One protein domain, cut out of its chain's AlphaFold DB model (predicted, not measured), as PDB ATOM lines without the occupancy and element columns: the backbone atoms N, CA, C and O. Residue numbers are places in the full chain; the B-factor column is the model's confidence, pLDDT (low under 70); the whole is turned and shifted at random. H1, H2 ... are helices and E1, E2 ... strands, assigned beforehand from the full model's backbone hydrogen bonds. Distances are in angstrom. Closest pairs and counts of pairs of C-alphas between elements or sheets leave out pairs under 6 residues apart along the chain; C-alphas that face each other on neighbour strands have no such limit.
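Overview. This is residues 37 to 122 of the 122 residues of the protein "Hydroxypyruvate reductase" of Cardiobacterium hominis (UniProt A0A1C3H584). With little regular structure, a small three-stranded sheet forms the middle of three layers, H1 over one face and H2 over the other, with long unnamed stretches around them. Of 86 printed residues, 33 are in named elements, mixed helix and strand, in the order E1 H1 E2 H2 E3; the sheet, E2 E1 E3, is parallel. The whole is compact, radius of gyration of the C-alphas 12.1 A, spans 34 by 29 by 29 A.

Along the chain. E1, residues 41 to 45, spans 13.0 A from C-alpha 41 at (84.244, 30.270, -25.176). H1, residues 49 to 60, spans 17.4 A; E2, 64 to 68, 13.3 A; H2, 83 to 89, 10.2 A. E3, 92 to 95, spans 10.2 A to C-alpha 95 at (75.712, 19.946, -29.986).

Arrangement. In inner strand E1, N 43 is 2.8 A from O 92 of E3 and N 42 is 2.8 A from O 64 of E2, within hydrogen-bond range. H1 and H2 are on opposite faces, heights over the sheet 9.5 A and 8.3 A; the closest C-alphas of H2 and E1 are those of Val 86 and Gly 43, 5.6 A. Every O i to N i+4 pair in H1 and H2 is within hydrogen-bond range. E1, H1, E2 is a strand-helix-strand unit, parallel neighbours with a helix between; E2, H2, E3 is a split one, with E1 between its strands; both crossovers are right-handed.

Size, cuts and confidence. The farthest C-alphas, of Arg 38 and Asp 101, are 33.8 A apart. The printed part has no cut; the link E2 to H2 is long, 14 residues. Residues 97 to 122 have pLDDT under 70.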
ATOM      1  N   LEU A  37      78.566  34.710 -18.849       85.00
ATOM      2  CA  LEU A  37      78.741  34.335 -20.250       85.00
ATOM      3  C   LEU A  37      79.843  35.158 -20.913       85.00
ATOM      4  O   LEU A  37      80.534  34.657 -21.798       85.00
ATOM      5  N   ARG A  38      80.010  36.418 -20.506       90.31
ATOM      6  CA  ARG A  38      80.939  37.331 -21.167       90.31
ATOM      7  C   ARG A  38      82.374  36.811 -21.070       90.31
ATOM      8  O   ARG A  38      82.844  36.444 -19.998       90.31
ATOM      9  N   GLY A  39      83.078  36.794 -22.200       90.00
ATOM     10  CA  GLY A  39      84.463  36.330 -22.299       90.00
ATOM     11  C   GLY A  39      84.636  34.809 -22.312       90.00
ATOM     12  O   GLY A  39      85.745  34.349 -22.576       90.00
ATOM     13  N   LYS A  40      83.573  34.023 -22.082       91.88
ATOM     14  CA  LYS A  40      83.628  32.560 -22.196       91.88
ATOM     15  C   LYS A  40      83.611  32.097 -23.644       91.88
ATOM     16  O   LYS A  40      83.056  32.760 -24.522       91.88
ATOM     17  N   THR A  41      84.171  30.917 -23.870       94.62
ATOM     18  CA  THR A  41      84.244  30.270 -25.176       94.62
ATOM     19  C   THR A  41      83.151  29.214 -25.327       94.62
ATOM     20  O   THR A  41      83.121  28.217 -24.606       94.62
ATOM     21  N   LEU A  42      82.256  29.422 -26.292       93.75
ATOM     22  CA  LEU A  42      81.238  28.471 -26.726       93.75
ATOM     23  C   LEU A  42      81.733  27.688 -27.946       93.75
ATOM     24  O   LEU A  42      81.871  28.242 -29.036       93.75
ATOM     25  N   GLY A  43      81.937  26.387 -27.779       93.88
ATOM     26  CA  GLY A  43      82.125  25.444 -28.872       93.88
ATOM     27  C   GLY A  43      80.784  24.964 -29.412       93.88
ATOM     28  O   GLY A  43      79.953  24.460 -28.659       93.88
ATOM     29  N   ILE A  44      80.557  25.090 -30.715       92.31
ATOM     30  CA  ILE A  44      79.340  24.604 -31.366       92.31
ATOM     31  C   ILE A  44      79.697  23.510 -32.368       92.31
ATOM     32  O   ILE A  44      80.382  23.768 -33.356       92.31
ATOM     33  N   VAL A  45      79.182  22.303 -32.139       90.25
ATOM     34  CA  VAL A  45      79.385  21.140 -33.011       90.25
ATOM     35  C   VAL A  45      78.161  20.962 -33.907       90.25
ATOM     36  O   VAL A  45      77.050  20.766 -33.412       90.25
ATOM     37  N   GLY A  46      78.352  21.005 -35.227       83.44
ATOM     38  CA  GLY A  46      77.263  20.860 -36.203       83.44
ATOM     39  C   GLY A  46      76.560  22.182 -36.531       83.44
ATOM     40  O   GLY A  46      75.419  22.426 -36.143       83.44
ATOM     41  N   ILE A  47      77.234  23.052 -37.286       86.56
ATOM     42  CA  ILE A  47      76.702  24.367 -37.679       86.56
ATOM     43  C   ILE A  47      75.731  24.259 -38.864       86.56
ATOM     44  O   ILE A  47      76.117  24.313 -40.030       86.56
ATOM     45  N   GLY A  48      74.443  24.132 -38.536       82.75
ATOM     46  CA  GLY A  48      73.306  24.381 -39.432       82.75
ATOM     47  C   GLY A  48      72.635  25.736 -39.160       82.75
ATOM     48  O   GLY A  48      73.225  26.625 -38.547       82.75
ATOM     49  N   ASN A  49      71.370  25.896 -39.563       85.56
ATOM     50  CA  ASN A  49      70.604  27.132 -39.320       85.56
ATOM     51  C   ASN A  49      70.498  27.478 -37.822       85.56
ATOM     52  O   ASN A  49      70.684  28.631 -37.436       85.56
ATOM     53  N   ILE A  50      70.278  26.469 -36.972       85.19
ATOM     54  CA  ILE A  50      70.198  26.639 -35.513       85.19
ATOM     55  C   ILE A  50      71.546  27.106 -34.952       85.19
ATOM     56  O   ILE A  50      71.601  28.109 -34.245       85.19
ATOM     57  N   GLY A  51      72.642  26.431 -35.314       86.75
ATOM     58  CA  GLY A  51      73.984  26.778 -34.836       86.75
ATOM     59  C   GLY A  51      74.409  28.202 -35.215       86.75
ATOM     60  O   GLY A  51      75.004  28.909 -34.400       86.75
ATOM     61  N   LYS A  52      74.031  28.670 -36.412       90.44
ATOM     62  CA  LYS A  52      74.244  30.067 -36.830       90.44
ATOM     63  C   LYS A  52      73.471  31.046 -35.947       90.44
ATOM     64  O   LYS A  52      74.059  31.995 -35.436       90.44
ATOM     65  N   ARG A  53      72.188  30.779 -35.682       90.44
ATOM     66  CA  ARG A  53      71.372  31.647 -34.823       90.44
ATOM     67  C   ARG A  53      71.875  31.677 -33.378       90.44
ATOM     68  O   ARG A  53      71.909  32.735 -32.757       90.44
ATOM     69  N   VAL A  54      72.324  30.535 -32.857       89.69
ATOM     70  CA  VAL A  54      72.963  30.445 -31.534       89.69
ATOM     71  C   VAL A  54      74.265  31.245 -31.499       89.69
ATOM     72  O   VAL A  54      74.514  31.937 -30.518       89.69
ATOM     73  N   THR A  55      75.055  31.223 -32.576       93.31
ATOM     74  CA  THR A  55      76.282  32.028 -32.690       93.31
ATOM     75  C   THR A  55      75.994  33.522 -32.587       93.31
ATOM     76  O   THR A  55      76.684  34.227 -31.852       93.31
ATOM     77  N   GLU A  56      74.979  34.013 -33.302       94.19
ATOM     78  CA  GLU A  56      74.575  35.424 -33.254       94.19
ATOM     79  C   GLU A  56      74.215  35.846 -31.828       94.19
ATOM     80  O   GLU A  56      74.723  36.847 -31.328       94.19
ATOM     81  N   ILE A  57      73.399  35.040 -31.146       92.00
ATOM     82  CA  ILE A  57      72.975  35.306 -29.769       92.00
ATOM     83  C   ILE A  57      74.176  35.263 -28.811       92.00
ATOM     84  O   ILE A  57      74.347  36.169 -27.999       92.00
ATOM     85  N   ALA A  58      75.036  34.247 -28.910       91.94
ATOM     86  CA  ALA A  58      76.202  34.085 -28.042       91.94
ATOM     87  C   ALA A  58      77.194  35.254 -28.164       91.94
ATOM     88  O   ALA A  58      77.706  35.746 -27.159       91.94
ATOM     89  N   ARG A  59      77.413  35.762 -29.383       94.12
ATOM     90  CA  ARG A  59      78.264  36.939 -29.614       94.12
ATOM     91  C   ARG A  59      77.697  38.204 -28.973       94.12
ATOM     92  O   ARG A  59      78.465  38.990 -28.431       94.12
ATOM     93  N   VAL A  60      76.372  38.380 -28.964       95.06
ATOM     94  CA  VAL A  60      75.717  39.498 -28.253       95.06
ATOM     95  C   VAL A  60      75.946  39.407 -26.741       95.06
ATOM     96  O   VAL A  60      76.140  40.428 -26.089       95.06
ATOM     97  N   PHE A  61      76.017  38.195 -26.185       90.25
ATOM     98  CA  PHE A  61      76.422  37.970 -24.791       90.25
ATOM     99  C   PHE A  61      77.934  38.142 -24.542       90.25
ATOM    100  O   PHE A  61      78.397  37.938 -23.421       90.25
ATOM    101  N   GLY A  62      78.714  38.534 -25.555       93.12
ATOM    102  CA  GLY A  62      80.155  38.751 -25.444       93.12
ATOM    103  C   GLY A  62      80.967  37.461 -25.343       93.12
ATOM    104  O   GLY A  62      82.055  37.484 -24.772       93.12
ATOM    105  N   MET A  63      80.437  36.341 -25.841       95.69
ATOM    106  CA  MET A  63      81.156  35.070 -25.891       95.69
ATOM    107  C   MET A  63      82.079  34.986 -27.110       95.69
ATOM    108  O   MET A  63      81.752  35.482 -28.192       95.69
ATOM    109  N   ASN A  64      83.172  34.242 -26.962       96.19
ATOM    110  CA  ASN A  64      83.937  33.722 -28.090       96.19
ATOM    111  C   ASN A  64      83.213  32.488 -28.634       96.19
ATOM    112  O   ASN A  64      82.776  31.646 -27.856       96.19
ATOM    113  N   VAL A  65      83.064  32.359 -29.954       95.62
ATOM    114  CA  VAL A  65      82.356  31.216 -30.552       95.62
ATOM    115  C   VAL A  65      83.284  30.468 -31.493       95.62
ATOM    116  O   VAL A  65      83.772  31.054 -32.459       95.62
ATOM    117  N   LEU A  66      83.477  29.178 -31.220       95.75
ATOM    118  CA  LEU A  66      84.220  28.245 -32.060       95.75
ATOM    119  C   LEU A  66      83.243  27.304 -32.755       95.75
ATOM    120  O   LEU A  66      82.303  26.794 -32.142       95.75
ATOM    121  N   TRP A  67      83.465  27.065 -34.040       94.88
ATOM    122  CA  TRP A  67      82.656  26.145 -34.829       94.88
ATOM    123  C   TRP A  67      83.434  24.868 -35.074       94.88
ATOM    124  O   TRP A  67      84.541  24.922 -35.592       94.88
ATOM    125  N   ALA A  68      82.845  23.726 -34.751       92.38
ATOM    126  CA  ALA A  68      83.403  22.422 -35.055       92.38
ATOM    127  C   ALA A  68      82.454  21.631 -35.954       92.38
ATOM    128  O   ALA A  68      81.221  21.703 -35.863       92.38
ATOM    129  N   GLU A  69      83.056  20.824 -36.817       90.12
ATOM    130  CA  GLU A  69      82.357  19.689 -37.401       90.12
ATOM    131  C   GLU A  69      82.145  18.592 -36.353       90.12
ATOM    132  O   GLU A  69      82.676  18.650 -35.244       90.12
ATOM    133  N   ARG A  70      81.381  17.558 -36.715       83.94
ATOM    134  CA  ARG A  70      81.320  16.328 -35.916       83.94
ATOM    135  C   ARG A  70      82.713  15.711 -35.743       83.94
ATOM    136  O   ARG A  70      83.616  15.942 -36.547       83.94
ATOM    137  N   ARG A  71      82.862  14.866 -34.725       81.31
ATOM    138  CA  ARG A  71      84.099  14.115 -34.485       81.31
ATOM    139  C   ARG A  71      84.540  13.373 -35.758       81.31
ATOM    140  O   ARG A  71      83.705  12.830 -36.481       81.31
ATOM    141  N   HIS A  72      85.847  13.378 -36.024       81.56
ATOM    142  CA  HIS A  72      86.493  12.798 -37.213       81.56
ATOM    143  C   HIS A  72      86.144  13.444 -38.565       81.56
ATOM    144  O   HIS A  72      86.585  12.946 -39.599       81.56
ATOM    145  N   ALA A  73      85.388  14.544 -38.595       83.31
ATOM    146  CA  ALA A  73      85.191  15.309 -39.821       83.31
ATOM    147  C   ALA A  73      86.220  16.438 -39.935       83.31
ATOM    148  O   ALA A  73      86.518  17.144 -38.969       83.31
ATOM    149  N   THR A  74      86.747  16.616 -41.143       84.00
ATOM    150  CA  THR A  74      87.669  17.705 -41.459       84.00
ATOM    151  C   THR A  74      86.922  19.041 -41.465       84.00
ATOM    152  O   THR A  74      85.829  19.106 -42.039       84.00
ATOM    153  N   PRO A  75      87.491  20.115 -40.885       87.12
ATOM    154  CA  PRO A  75      86.957  21.469 -41.009       87.12
ATOM    155  C   PRO A  75      86.639  21.817 -42.469       87.12
ATOM    156  O   PRO A  75      87.506  21.730 -43.338       87.12
ATOM    157  N   ARG A  76      85.391  22.210 -42.758       86.81
ATOM    158  CA  ARG A  76      84.958  22.493 -44.141       86.81
ATOM    159  C   ARG A  76      85.425  23.847 -44.674       86.81
ATOM    160  O   ARG A  76      85.314  24.111 -45.867       86.81
ATOM    161  N   SER A  77      85.872  24.736 -43.790       89.69
ATOM    162  CA  SER A  77      86.420  26.045 -44.136       89.69
ATOM    163  C   SER A  77      87.324  26.559 -43.007       89.69
ATOM    164  O   SER A  77      87.238  26.049 -41.888       89.69
ATOM    165  N   PRO A  78      88.129  27.610 -43.245       89.19
ATOM    166  CA  PRO A  78      88.974  28.224 -42.213       89.19
ATOM    167  C   PRO A  78      88.212  28.825 -41.021       89.19
ATOM    168  O   PRO A  78      88.824  29.223 -40.039       89.19
ATOM    169  N   GLN A  79      86.882  28.933 -41.106       89.88
ATOM    170  CA  GLN A  79      86.033  29.417 -40.010       89.88
ATOM    171  C   GLN A  79      85.750  28.327 -38.965       89.88
ATOM    172  O   GLN A  79      85.174  28.622 -37.921       89.88
ATOM    173  N   TYR A  80      86.101  27.075 -39.270       93.62
ATOM    174  CA  TYR A  80      85.915  25.934 -38.389       93.62
ATOM    175  C   TYR A  80      87.226  25.586 -37.693       93.62
ATOM    176  O   TYR A  80      88.271  25.438 -38.325       93.62
ATOM    177  N   THR A  81      87.130  25.396 -36.389       93.69
ATOM    178  CA  THR A  81      88.187  24.909 -35.518       93.69
ATOM    179  C   THR A  81      88.121  23.375 -35.462       93.69
ATOM    180  O   THR A  81      87.019  22.810 -35.426       93.69
ATOM    181  N   PRO A  82      89.267  22.668 -35.469       92.62
ATOM    182  CA  PRO A  82      89.312  21.222 -35.270       92.62
ATOM    183  C   PRO A  82      88.519  20.780 -34.036       92.62
ATOM    184  O   PRO A  82      88.563  21.429 -32.993       92.62
ATOM    185  N   PHE A  83      87.805  19.656 -34.149       88.75
ATOM    186  CA  PHE A  83      86.934  19.153 -33.083       88.75
ATOM    187  C   PHE A  83      87.664  19.026 -31.734       88.75
ATOM    188  O   PHE A  83      87.152  19.484 -30.714       88.75
ATOM    189  N   ASP A  84      88.867  18.446 -31.738       88.94
ATOM    190  CA  ASP A  84      89.645  18.219 -30.516       88.94
ATOM    191  C   ASP A  84      90.126  19.532 -29.884       88.94
ATOM    192  O   ASP A  84      90.154  19.656 -28.662       88.94
ATOM    193  N   GLU A  85      90.429  20.541 -30.705       90.88
ATOM    194  CA  GLU A  85      90.801  21.873 -30.226       90.88
ATOM    195  C   GLU A  85      89.600  22.564 -29.572       90.88
ATOM    196  O   GLU A  85      89.710  23.020 -28.438       90.88
ATOM    197  N   VAL A  86      88.420  22.536 -30.207       90.75
ATOM    198  CA  VAL A  86      87.189  23.065 -29.593       90.75
ATOM    199  C   VAL A  86      86.896  22.378 -28.264       90.75
ATOM    200  O   VAL A  86      86.516  23.037 -27.299       90.75
ATOM    201  N   PHE A  87      87.079  21.061 -28.192       87.00
ATOM    202  CA  PHE A  87      86.829  20.301 -26.973       87.00
ATOM    203  C   PHE A  87      87.834  20.612 -25.854       87.00
ATOM    204  O   PHE A  87      87.488  20.500 -24.677       87.00
ATOM    205  N   ALA A  88      89.061  21.001 -26.209       88.19
ATOM    206  CA  ALA A  88      90.103  21.380 -25.264       88.19
ATOM    207  C   ALA A  88      89.958  22.824 -24.753       88.19
ATOM    208  O   ALA A  88      90.311  23.093 -23.607       88.19
ATOM    209  N   THR A  89      89.451  23.747 -25.576       89.81
ATOM    210  CA  THR A  89      89.456  25.189 -25.267       89.81
ATOM    211  C   THR A  89      88.093  25.769 -24.894       89.81
ATOM    212  O   THR A  89      88.033  26.881 -24.370       89.81
ATOM    213  N   ALA A  90      86.987  25.084 -25.195       91.06
ATOM    214  CA  ALA A  90      85.654  25.609 -24.918       91.06
ATOM    215  C   ALA A  90      85.266  25.467 -23.438       91.06
ATOM    216  O   ALA A  90      85.340  24.384 -22.859       91.06
ATOM    217  N   ASP A  91      84.740  26.546 -22.854       87.12
ATOM    218  CA  ASP A  91      84.079  26.519 -21.545       87.12
ATOM    219  C   ASP A  91      82.744  25.761 -21.610       87.12
ATOM    220  O   ASP A  91      82.323  25.118 -20.648       87.12
ATOM    221  N   ILE A  92      82.043  25.892 -22.743       88.25
ATOM    222  CA  ILE A  92      80.696  25.363 -22.973       88.25
ATOM    223  C   ILE A  92      80.662  24.723 -24.357       88.25
ATOM    224  O   ILE A  92      81.122  25.321 -25.326       88.25
ATOM    225  N   ILE A  93      80.065  23.536 -24.471       88.56
ATOM    226  CA  ILE A  93      79.896  22.834 -25.750       88.56
ATOM    227  C   ILE A  93      78.406  22.642 -26.032       88.56
ATOM    228  O   ILE A  93      77.694  22.055 -25.219       88.56
ATOM    229  N   SER A  94      77.949  23.111 -27.196       85.38
ATOM    230  CA  SER A  94      76.592  22.912 -27.716       85.38
ATOM    231  C   SER A  94      76.618  21.984 -28.929       85.38
ATOM    232  O   SER A  94      77.338  22.236 -29.896       85.38
ATOM    233  N   LEU A  95      75.826  20.912 -28.892       84.81
ATOM    234  CA  LEU A  95      75.712  19.946 -29.986       84.81
ATOM    235  C   LEU A  95      74.425  20.216 -30.777       84.81
ATOM    236  O   LEU A  95      73.330  20.138 -30.228       84.81
ATOM    237  N   HIS A  96      74.554  20.516 -32.068       78.44
ATOM    238  CA  HIS A  96      73.437  20.744 -32.995       78.44
ATOM    239  C   HIS A  96      73.456  19.772 -34.188       78.44
ATOM    240  O   HIS A  96      72.878  20.047 -35.240       78.44
ATOM    241  N   CYS A  97      74.125  18.627 -34.038       66.75
ATOM    242  CA  CYS A  97      74.127  17.542 -35.013       66.75
ATOM    243  C   CYS A  97      73.006  16.518 -34.732       66.75
ATOM    244  O   CYS A  97      72.709  16.261 -33.564       66.75
ATOM    245  N   PRO A  98      72.416  15.894 -35.772       59.62
ATOM    246  CA  PRO A  98      71.532  14.742 -35.599       59.62
ATOM    247  C   PRO A  98      72.268  13.617 -34.867       59.62
ATOM    248  O   PRO A  98      73.422  13.328 -35.195       59.62
ATOM    249  N   LEU A  99      71.606  12.986 -33.895       42.62
ATOM    250  CA  LEU A  99      72.169  11.876 -33.132       42.62
ATOM    251  C   LEU A  99      72.368  10.666 -34.062       42.62
ATOM    252  O   LEU A  99      71.404  10.075 -34.539       42.62
ATOM    253  N   ASN A 100      73.621  10.317 -34.337       51.12
ATOM    254  CA  ASN A 100      74.018   9.048 -34.951       51.12
ATOM    255  C   ASN A 100      75.026   8.319 -34.047       51.12
ATOM    256  O   ASN A 100      75.532   8.907 -33.088       51.12
ATOM    257  N   ASP A 101      75.352   7.063 -34.362       47.62
ATOM    258  CA  ASP A 101      76.298   6.241 -33.585       47.62
ATOM    259  C   ASP A 101      77.675   6.910 -33.390       47.62
ATOM    260  O   ASP A 101      78.350   6.659 -32.397       47.62
ATOM    261  N   ALA A 102      78.067   7.851 -34.264       50.16
ATOM    262  CA  ALA A 102      79.297   8.642 -34.127       50.16
ATOM    263  C   ALA A 102      79.214   9.785 -33.084       50.16
ATOM    264  O   ALA A 102      80.202  10.481 -32.847       50.16
ATOM    265  N   SER A 103      78.049   9.985 -32.461       50.12
ATOM    266  CA  SER A 103      77.796  10.930 -31.357       50.12
ATOM    267  C   SER A 103      77.482  10.233 -30.023       50.12
ATOM    268  O   SER A 103      77.376  10.907 -28.997       50.12
ATOM    269  N   HIS A 104      77.381   8.898 -30.015       41.53
ATOM    270  CA  HIS A 104      77.307   8.091 -28.796       41.53
ATOM    271  C   HIS A 104      78.691   8.081 -28.112       41.53
ATOM    272  O   HIS A 104      79.696   7.834 -28.769       41.53
ATOM    273  N   HIS A 105      78.758   8.340 -26.799       46.69
ATOM    274  CA  HIS A 105      79.989   8.352 -25.972       46.69
ATOM    275  C   HIS A 105      80.931   9.570 -26.080       46.69
ATOM    276  O   HIS A 105      82.083   9.507 -25.655       46.69
ATOM    277  N   LEU A 106      80.462  10.747 -26.515       51.88
ATOM    278  CA  LEU A 106      81.291  11.973 -26.483       51.88
ATOM    279  C   LEU A 106      81.601  12.493 -25.053       51.88
ATOM    280  O   LEU A 106      82.281  13.504 -24.878       51.88
ATOM    281  N   HIS A 107      81.072  11.835 -24.022       50.81
ATOM    282  CA  HIS A 107      80.998  12.327 -22.644       50.81
ATOM    283  C   HIS A 107      82.265  12.041 -21.815       50.81
ATOM    284  O   HIS A 107      82.525  12.760 -20.853       50.81
ATOM    285  N   GLU A 108      83.083  11.051 -22.189       48.50
ATOM    286  CA  GLU A 108      84.061  10.438 -21.269       48.50
ATOM    287  C   GLU A 108      85.404  11.177 -21.103       48.50
ATOM    288  O   GLU A 108      86.168  10.840 -20.206       48.50
ATOM    289  N   GLN A 109      85.718  12.209 -21.895       46.25
ATOM    290  CA  GLN A 109      87.108  12.706 -21.971       46.25
ATOM    291  C   GLN A 109      87.458  13.993 -21.192       46.25
ATOM    292  O   GLN A 109      88.595  14.437 -21.303       46.25
ATOM    293  N   ASN A 110      86.564  14.629 -20.409       42.53
ATOM    294  CA  ASN A 110      87.009  15.745 -19.537       42.53
ATOM    295  C   ASN A 110      85.998  16.123 -18.420       42.53
ATOM    296  O   ASN A 110      84.928  16.640 -18.752       42.53
ATOM    297  N   PRO A 111      86.302  15.916 -17.122       42.09
ATOM    298  CA  PRO A 111      85.370  16.167 -16.012       42.09
ATOM    299  C   PRO A 111      85.228  17.645 -15.586       42.09
ATOM    300  O   PRO A 111      84.342  17.957 -14.796       42.09
ATOM    301  N   GLY A 112      86.055  18.567 -16.100       38.53
ATOM    302  CA  GLY A 112      86.036  19.993 -15.720       38.53
ATOM    303  C   GLY A 112      85.126  20.909 -16.554       38.53
ATOM    304  O   GLY A 112      85.026  22.098 -16.261       38.53
ATOM    305  N   ILE A 113      84.474  20.393 -17.600       47.72
ATOM    306  CA  ILE A 113      83.654  21.201 -18.515       47.72
ATOM    307  C   ILE A 113      82.191  21.130 -18.073       47.72
ATOM    308  O   ILE A 113      81.609  20.046 -18.006       47.72
ATOM    309  N   MET A 114      81.557  22.283 -17.831       42.22
ATOM    310  CA  MET A 114      80.114  22.356 -17.594       42.22
ATOM    311  C   MET A 114      79.380  22.134 -18.927       42.22
ATOM    312  O   MET A 114      79.100  23.060 -19.689       42.22
ATOM    313  N   ARG A 115      79.125  20.865 -19.264       47.97
ATOM    314  CA  ARG A 115      78.552  20.451 -20.553       47.97
ATOM    315  C   ARG A 115      77.033  20.403 -20.475       47.97
ATOM    316  O   ARG A 115      76.462  19.435 -19.984       47.97
ATOM    317  N   HIS A 116      76.365  21.430 -20.990       45.09
ATOM    318  CA  HIS A 116      74.918  21.378 -21.175       45.09
ATOM    319  C   HIS A 116      74.581  20.829 -22.568       45.09
ATOM    320  O   HIS A 116      74.647  21.546 -23.565       45.09
ATOM    321  N   LEU A 117      74.198  19.550 -22.635       40.84
ATOM    322  CA  LEU A 117      73.650  18.920 -23.837       40.84
ATOM    323  C   LEU A 117      72.248  19.484 -24.107       40.84
ATOM    324  O   LEU A 117      71.252  18.963 -23.615       40.84
ATOM    325  N   ALA A 118      72.158  20.556 -24.892       37.16
ATOM    326  CA  ALA A 118      70.884  20.995 -25.450       37.16
ATOM    327  C   ALA A 118      70.504  20.063 -26.615       37.16
ATOM    328  O   ALA A 118      70.718  20.391 -27.779       37.16
ATOM    329  N   GLN A 119      69.975  18.880 -26.295       38.91
ATOM    330  CA  GLN A 119      69.302  18.032 -27.277       38.91
ATOM    331  C   GLN A 119      68.000  18.730 -27.674       38.91
ATOM    332  O   GLN A 119      67.082  18.846 -26.865       38.91
ATOM    333  N   ILE A 120      67.925  19.239 -28.901       34.72
ATOM    334  CA  ILE A 120      66.656  19.657 -29.500       34.72
ATOM    335  C   ILE A 120      66.382  18.649 -30.614       34.72
ATOM    336  O   ILE A 120      66.744  18.869 -31.769       34.72
ATOM    337  N   GLY A 121      65.858  17.488 -30.214       28.27
ATOM    338  CA  GLY A 121      65.194  16.557 -31.122       28.27
ATOM    339  C   GLY A 121      63.819  17.115 -31.483       28.27
ATOM    340  O   GLY A 121      63.195  17.775 -30.649       28.27
ATOM    341  N   GLY A 122      63.421  16.924 -32.742       29.02
ATOM    342  CA  GLY A 122      62.077  17.248 -33.227       29.02
ATOM    343  C   GLY A 122      60.995  16.361 -32.631       29.02
ATOM    344  O   GLY A 122      61.343  15.343 -31.992       29.02
TER     345      GLY A 122